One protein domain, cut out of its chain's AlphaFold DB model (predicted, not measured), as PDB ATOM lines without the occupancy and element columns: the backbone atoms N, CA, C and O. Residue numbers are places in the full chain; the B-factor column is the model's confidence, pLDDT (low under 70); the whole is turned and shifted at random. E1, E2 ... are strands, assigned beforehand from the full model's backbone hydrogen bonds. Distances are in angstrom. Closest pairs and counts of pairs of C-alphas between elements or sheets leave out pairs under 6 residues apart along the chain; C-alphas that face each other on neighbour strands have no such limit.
ATOM      1  N   VAL A 124     571.085 363.477 306.796       69.81
ATOM      2  CA  VAL A 124     571.959 362.658 305.946       69.81
ATOM      3  C   VAL A 124     571.425 362.735 304.529       69.81
ATOM      4  O   VAL A 124     570.253 362.453 304.299       69.81
ATOM      5  N   HIS A 125     572.293 363.063 303.576       74.94
ATOM      6  CA  HIS A 125     571.934 363.184 302.165       74.94
ATOM      7  C   HIS A 125     572.724 362.196 301.314       74.94
ATOM      8  O   HIS A 125     573.861 361.843 301.628       74.94
ATOM      9  N   THR A 126     572.128 361.771 300.207       76.19
ATOM     10  CA  THR A 126     572.822 361.070 299.125       76.19
ATOM     11  C   THR A 126     572.660 361.844 297.830       76.19
ATOM     12  O   THR A 126     571.688 362.569 297.642       76.19
ATOM     13  N   VAL A 127     573.644 361.713 296.949       78.50
ATOM     14  CA  VAL A 127     573.679 362.367 295.641       78.50
ATOM     15  C   VAL A 127     574.319 361.410 294.640       78.50
ATOM     16  O   VAL A 127     575.140 360.567 295.025       78.50
ATOM     17  N   THR A 128     573.956 361.498 293.360       81.62
ATOM     18  CA  THR A 128     574.628 360.719 292.313       81.62
ATOM     19  C   THR A 128     576.052 361.223 292.085       81.62
ATOM     20  O   THR A 128     576.413 362.341 292.449       81.62
ATOM     21  N   TYR A 129     576.881 360.389 291.450       76.06
ATOM     22  CA  TYR A 129     578.295 360.688 291.177       76.06
ATOM     23  C   TYR A 129     578.521 362.025 290.447       76.06
ATOM     24  O   TYR A 129     579.529 362.691 290.653       76.06
ATOM     25  N   ASP A 130     577.579 362.425 289.598       79.81
ATOM     26  CA  ASP A 130     577.616 363.672 288.837       79.81
ATOM     27  C   ASP A 130     576.899 364.844 289.530       79.81
ATOM     28  O   ASP A 130     576.633 365.866 288.895       79.81
ATOM     29  N   GLY A 131     576.583 364.707 290.820       72.25
ATOM     30  CA  GLY A 131     575.970 365.755 291.634       72.25
ATOM     31  C   GLY A 131     574.464 365.939 291.422       72.25
ATOM     32  O   GLY A 131     573.900 366.905 291.932       72.25
ATOM     33  N   ARG A 132     573.803 365.055 290.661       75.81
ATOM     34  CA  ARG A 132     572.349 365.083 290.432       75.81
ATOM     35  C   ARG A 132     571.603 364.241 291.480       75.81
ATOM     36  O   ARG A 132     572.210 363.544 292.285       75.81
ATOM     37  N   ASP A 133     570.275 364.344 291.487       78.56
ATOM     38  CA  ASP A 133     569.387 363.501 292.309       78.56
ATOM     39  C   ASP A 133     569.733 363.516 293.811       78.56
ATOM     40  O   ASP A 133     570.011 362.497 294.439       78.56
ATOM     41  N   HIS A 134     569.783 364.726 294.374       80.44
ATOM     42  CA  HIS A 134     569.975 364.934 295.803       80.44
ATOM     43  C   HIS A 134     568.754 364.430 296.580       80.44
ATOM     44  O   HIS A 134     567.654 364.972 296.443       80.44
ATOM     45  N   VAL A 135     568.972 363.432 297.431       77.69
ATOM     46  CA  VAL A 135     567.941 362.809 298.260       77.69
ATOM     47  C   VAL A 135     568.334 362.921 299.724       77.69
ATOM     48  O   VAL A 135     569.398 362.450 300.129       77.69
ATOM     49  N   GLU A 136     567.440 363.490 300.526       77.25
ATOM     50  CA  GLU A 136     567.525 363.437 301.982       77.25
ATOM     51  C   GLU A 136     567.149 362.022 302.448       77.25
ATOM     52  O   GLU A 136     566.022 361.569 302.266       77.25
ATOM     53  N   VAL A 137     568.124 361.305 303.003       72.56
ATOM     54  CA  VAL A 137     568.001 359.910 303.460       72.56
ATOM     55  C   VAL A 137     567.534 359.827 304.907       72.56
ATOM     56  O   VAL A 137     566.874 358.867 305.300       72.56
ATOM     57  N   LEU A 138     567.889 360.814 305.724       68.12
ATOM     58  CA  LEU A 138     567.468 360.876 307.114       68.12
ATOM     59  C   LEU A 138     567.338 362.334 307.537       68.12
ATOM     60  O   LEU A 138     568.225 363.134 307.256       68.12
ATOM     61  N   ARG A 139     566.265 362.632 308.262       62.41
ATOM     62  CA  ARG A 139     566.067 363.856 309.035       62.41
ATOM     63  C   ARG A 139     565.423 363.444 310.350       62.41
ATOM     64  O   ARG A 139     564.203 363.382 310.412       62.41
ATOM     65  N   ASP A 140     566.224 363.069 311.347       55.97
ATOM     66  CA  ASP A 140     565.765 363.009 312.742       55.97
ATOM     67  C   ASP A 140     566.868 362.631 313.747       55.97
ATOM     68  O   ASP A 140     567.698 361.746 313.514       55.97
ATOM     69  N   HIS A 141     566.767 363.220 314.940       52.94
ATOM     70  CA  HIS A 141     567.682 363.048 316.083       52.94
ATOM     71  C   HIS A 141     567.608 361.695 316.782       52.94
ATOM     72  O   HIS A 141     568.408 361.403 317.666       52.94
ATOM     73  N   VAL A 142     566.636 360.850 316.445       54.16
ATOM     74  CA  VAL A 142     566.494 359.555 317.127       54.16
ATOM     75  C   VAL A 142     567.654 358.615 316.771       54.16
ATOM     76  O   VAL A 142     567.991 357.736 317.562       54.16
ATOM     77  N   PHE A 143     568.299 358.826 315.616       50.16
ATOM     78  CA  PHE A 143     569.302 357.902 315.092       50.16
ATOM     79  C   PHE A 143     570.608 358.534 314.596       50.16
ATOM     80  O   PHE A 143     571.539 357.781 314.339       50.16
ATOM     81  N   SER A 144     570.703 359.859 314.444       52.81
ATOM     82  CA  SER A 144     571.888 360.529 313.873       52.81
ATOM     83  C   SER A 144     572.403 361.674 314.743       52.81
ATOM     84  O   SER A 144     572.803 362.709 314.229       52.81
ATOM     85  N   THR A 145     572.413 361.493 316.061       56.94
ATOM     86  CA  THR A 145     572.920 362.529 316.971       56.94
ATOM     87  C   THR A 145     574.434 362.699 316.886       56.94
ATOM     88  O   THR A 145     574.917 363.811 317.042       56.94
ATOM     89  N   HIS A 146     575.201 361.617 316.688       62.44
ATOM     90  CA  HIS A 146     576.672 361.678 316.649       62.44
ATOM     91  C   HIS A 146     577.284 360.567 315.766       62.44
ATOM     92  O   HIS A 146     577.916 359.640 316.296       62.44
ATOM     93  N   PRO A 147     577.103 360.611 314.430       67.50
ATOM     94  CA  PRO A 147     577.735 359.660 313.524       67.50
ATOM     95  C   PRO A 147     579.250 359.908 313.403       67.50
ATOM     96  O   PRO A 147     579.674 360.978 312.978       67.50
ATOM     97  N   PHE A 148     580.083 358.919 313.749       72.25
ATOM     98  CA  PHE A 148     581.552 359.019 313.607       72.25
ATOM     99  C   PHE A 148     582.083 358.448 312.290       72.25
ATOM    100  O   PHE A 148     582.941 359.046 311.646       72.25
ATOM    101  N   SER A 149     581.587 357.277 311.899       77.31
ATOM    102  CA  SER A 149     581.934 356.618 310.645       77.31
ATOM    103  C   SER A 149     580.655 356.255 309.912       77.31
ATOM    104  O   SER A 149     579.703 355.785 310.537       77.31
ATOM    105  N   VAL A 150     580.655 356.441 308.593       82.12
ATOM    106  CA  VAL A 150     579.552 356.087 307.696       82.12
ATOM    107  C   VAL A 150     580.082 355.219 306.559       82.12
ATOM    108  O   VAL A 150     581.181 355.461 306.064       82.12
ATOM    109  N   ASP A 151     579.320 354.204 306.159       82.69
ATOM    110  CA  ASP A 151     579.637 353.364 305.003       82.69
ATOM    111  C   ASP A 151     578.362 352.928 304.262       82.69
ATOM    112  O   ASP A 151     577.237 353.049 304.760       82.69
ATOM    113  N   LEU A 152     578.528 352.444 303.033       83.44
ATOM    114  CA  LEU A 152     577.457 352.125 302.102       83.44
ATOM    115  C   LEU A 152     577.535 350.658 301.676       83.44
ATOM    116  O   LEU A 152     578.535 350.208 301.127       83.44
ATOM    117  N   PHE A 153     576.424 349.933 301.815       81.00
ATOM    118  CA  PHE A 153     576.268 348.611 301.209       81.00
ATOM    119  C   PHE A 153     574.847 348.447 300.671       81.00
ATOM    120  O   PHE A 153     573.866 348.671 301.386       81.00
ATOM    121  N   GLU A 154     574.742 348.098 299.386       87.88
ATOM    122  CA  GLU A 154     573.473 348.018 298.651       87.88
ATOM    123  C   GLU A 154     572.613 349.293 298.823       87.88
ATOM    124  O   GLU A 154     573.102 350.420 298.680       87.88
ATOM    125  N   ASN A 155     571.327 349.124 299.144       84.12
ATOM    126  CA  ASN A 155     570.359 350.200 299.342       84.12
ATOM    127  C   ASN A 155     570.391 350.794 300.755       84.12
ATOM    128  O   ASN A 155     569.455 351.496 301.119       84.12
ATOM    129  N   TYR A 156     571.430 350.536 301.551       82.94
ATOM    130  CA  TYR A 156     571.500 351.005 302.931       82.94
ATOM    131  C   TYR A 156     572.710 351.903 303.183       82.94
ATOM    132  O   TYR A 156     573.788 351.715 302.609       82.94
ATOM    133  N   VAL A 157     572.498 352.899 304.036       83.19
ATOM    134  CA  VAL A 157     573.544 353.684 304.694       83.19
ATOM    135  C   VAL A 157     573.725 353.110 306.091       83.19
ATOM    136  O   VAL A 157     572.727 352.882 306.776       83.19
ATOM    137  N   TYR A 158     574.968 352.866 306.497       84.38
ATOM    138  CA  TYR A 158     575.332 352.381 307.825       84.38
ATOM    139  C   TYR A 158     576.160 353.432 308.538       84.38
ATOM    140  O   TYR A 158     577.039 354.026 307.920       84.38
ATOM    141  N   TRP A 159     575.931 353.633 309.829       83.06
ATOM    142  CA  TRP A 159     576.782 354.509 310.625       83.06
ATOM    143  C   TRP A 159     576.868 354.065 312.079       83.06
ATOM    144  O   TRP A 159     575.990 353.377 312.600       83.06
ATOM    145  N   THR A 160     577.953 354.451 312.738       82.88
ATOM    146  CA  THR A 160     578.128 354.282 314.186       82.88
ATOM    147  C   THR A 160     577.555 355.493 314.910       82.88
ATOM    148  O   THR A 160     578.013 356.596 314.619       82.88
ATOM    149  N   ASP A 161     576.650 355.319 315.876       79.06
ATOM    150  CA  ASP A 161     576.167 356.414 316.731       79.06
ATOM    151  C   ASP A 161     576.580 356.179 318.194       79.06
ATOM    152  O   ASP A 161     576.277 355.145 318.804       79.06
ATOM    153  N   TRP A 162     577.312 357.147 318.750       66.06
ATOM    154  CA  TRP A 162     577.860 357.069 320.108       66.06
ATOM    155  C   TRP A 162     576.800 357.194 321.202       66.06
ATOM    156  O   TRP A 162     576.935 356.586 322.261       66.06
ATOM    157  N   ARG A 163     575.714 357.929 320.957       67.19
ATOM    158  CA  ARG A 163     574.695 358.207 321.972       67.19
ATOM    159  C   ARG A 163     573.859 356.972 322.286       67.19
ATOM    160  O   ARG A 163     573.509 356.738 323.440       67.19
ATOM    161  N   ILE A 164     573.569 356.168 321.266       67.00
ATOM    162  CA  ILE A 164     572.838 354.902 321.421       67.00
ATOM    163  C   ILE A 164     573.762 353.677 321.514       67.00
ATOM    164  O   ILE A 164     573.270 352.563 321.680       67.00
ATOM    165  N   ASN A 165     575.084 353.873 321.428       75.00
ATOM    166  CA  ASN A 165     576.099 352.813 321.436       75.00
ATOM    167  C   ASN A 165     575.790 351.678 320.439       75.00
ATOM    168  O   ASN A 165     575.872 350.497 320.783       75.00
ATOM    169  N   ALA A 166     575.410 352.026 319.206       78.38
ATOM    170  CA  ALA A 166     574.993 351.053 318.200       78.38
ATOM    171  C   ALA A 166     575.480 351.400 316.787       78.38
ATOM    172  O   ALA A 166     575.848 352.536 316.483       78.38
ATOM    173  N   ILE A 167     575.444 350.392 315.912       84.88
ATOM    174  CA  ILE A 167     575.527 350.575 314.462       84.88
ATOM    175  C   ILE A 167     574.098 350.653 313.939       84.88
ATOM    176  O   ILE A 167     573.309 349.723 314.117       84.88
ATOM    177  N   VAL A 168     573.773 351.765 313.295       81.75
ATOM    178  CA  VAL A 168     572.465 352.023 312.704       81.75
ATOM    179  C   VAL A 168     572.539 351.781 311.203       81.75
ATOM    180  O   VAL A 168     573.579 352.005 310.584       81.75
ATOM    181  N   ARG A 169     571.429 351.328 310.608       85.75
ATOM    182  CA  ARG A 169     571.249 351.341 309.154       85.75
ATOM    183  C   ARG A 169     569.947 352.027 308.770       85.75
ATOM    184  O   ARG A 169     568.938 351.839 309.447       85.75
ATOM    185  N   CYS A 170     569.942 352.707 307.629       80.38
ATOM    186  CA  CYS A 170     568.741 353.282 307.025       80.38
ATOM    187  C   CYS A 170     568.690 353.001 305.520       80.38
ATOM    188  O   CYS A 170     569.732 352.889 304.871       80.38
ATOM    189  N   SER A 171     567.478 352.827 304.987       80.31
ATOM    190  CA  SER A 171     567.223 352.630 303.555       80.31
ATOM    191  C   SER A 171     567.436 353.939 302.794       80.31
ATOM    192  O   SER A 171     566.996 354.988 303.239       80.31
ATOM    193  N   LYS A 172     568.054 353.869 301.612       70.81
ATOM    194  CA  LYS A 172     568.202 354.987 300.657       70.81
ATOM    195  C   LYS A 172     566.911 355.268 299.860       70.81
ATOM    196  O   LYS A 172     566.951 356.020 298.892       70.81
TER     197      LYS A 172
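Overview. This is residues 124 to 172 of the 173 residues of the protein "Low-density lipoprotein receptor repeat class B" of Ancylostoma duodenale (UniProt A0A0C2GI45). Look first for a small antiparallel sheet of three strands, E3, E4 and E5, and then for a smaller hairpin, E1 and E2, set off from it and joined to it loosely, nearest where E2 comes by E5. The loop of that hairpin, residues 128 to 133, sticks out at one end of the elongated outline, which spans 34 by 20 by 16 A. The printed part has 49 residues with no named helix and five strands, E1 to E5 in chain order; its class is all strand. It is only just compact, close to loose, with a radius of gyration of the C-alphas of 11.2 A.

Along the chain. Find C-alpha 147 at (577.735, 359.660, 313.524); from there E3 runs 16.6 A to residue 153. E4, residues 156 to 161, covers 15.5 A, and E5, residues 166 to 171, runs 16.7 A to C-alpha 171 at (567.223, 352.630, 303.555). Go back to C-alpha 124 at (571.959, 362.658, 305.946) for E1, residues 124 to 126; E2, residues 135 to 139, follows.

Arrangement. E3, E4 and E5 form a meander, each strand the antiparallel neighbour of the one before, with E3 and E5 as edge strands. In the hairpin E3 and E4, look for N 151 and O 158, 2.9 A apart; in the hairpin E4 and E5, for N 168 and O 159, 2.8 A. In the antiparallel hairpin E1 and E2, N 137 and O 124 are 2.7 A apart. The closest C-alphas of E2 and E5, those of Val 137 and Ser 171, are 7.3 A apart. E1 is apart from E3, E4 and E5, and E2 from E3.

Size, cuts and confidence. The farthest C-alphas, of Asp 130 and Asn 165, are 34.4 A apart. The printed part has no cut and no long link. Mean pLDDT of the printed part is 74.3; look for values under 70 at residues 124, 138 to 147 and 162 to 164.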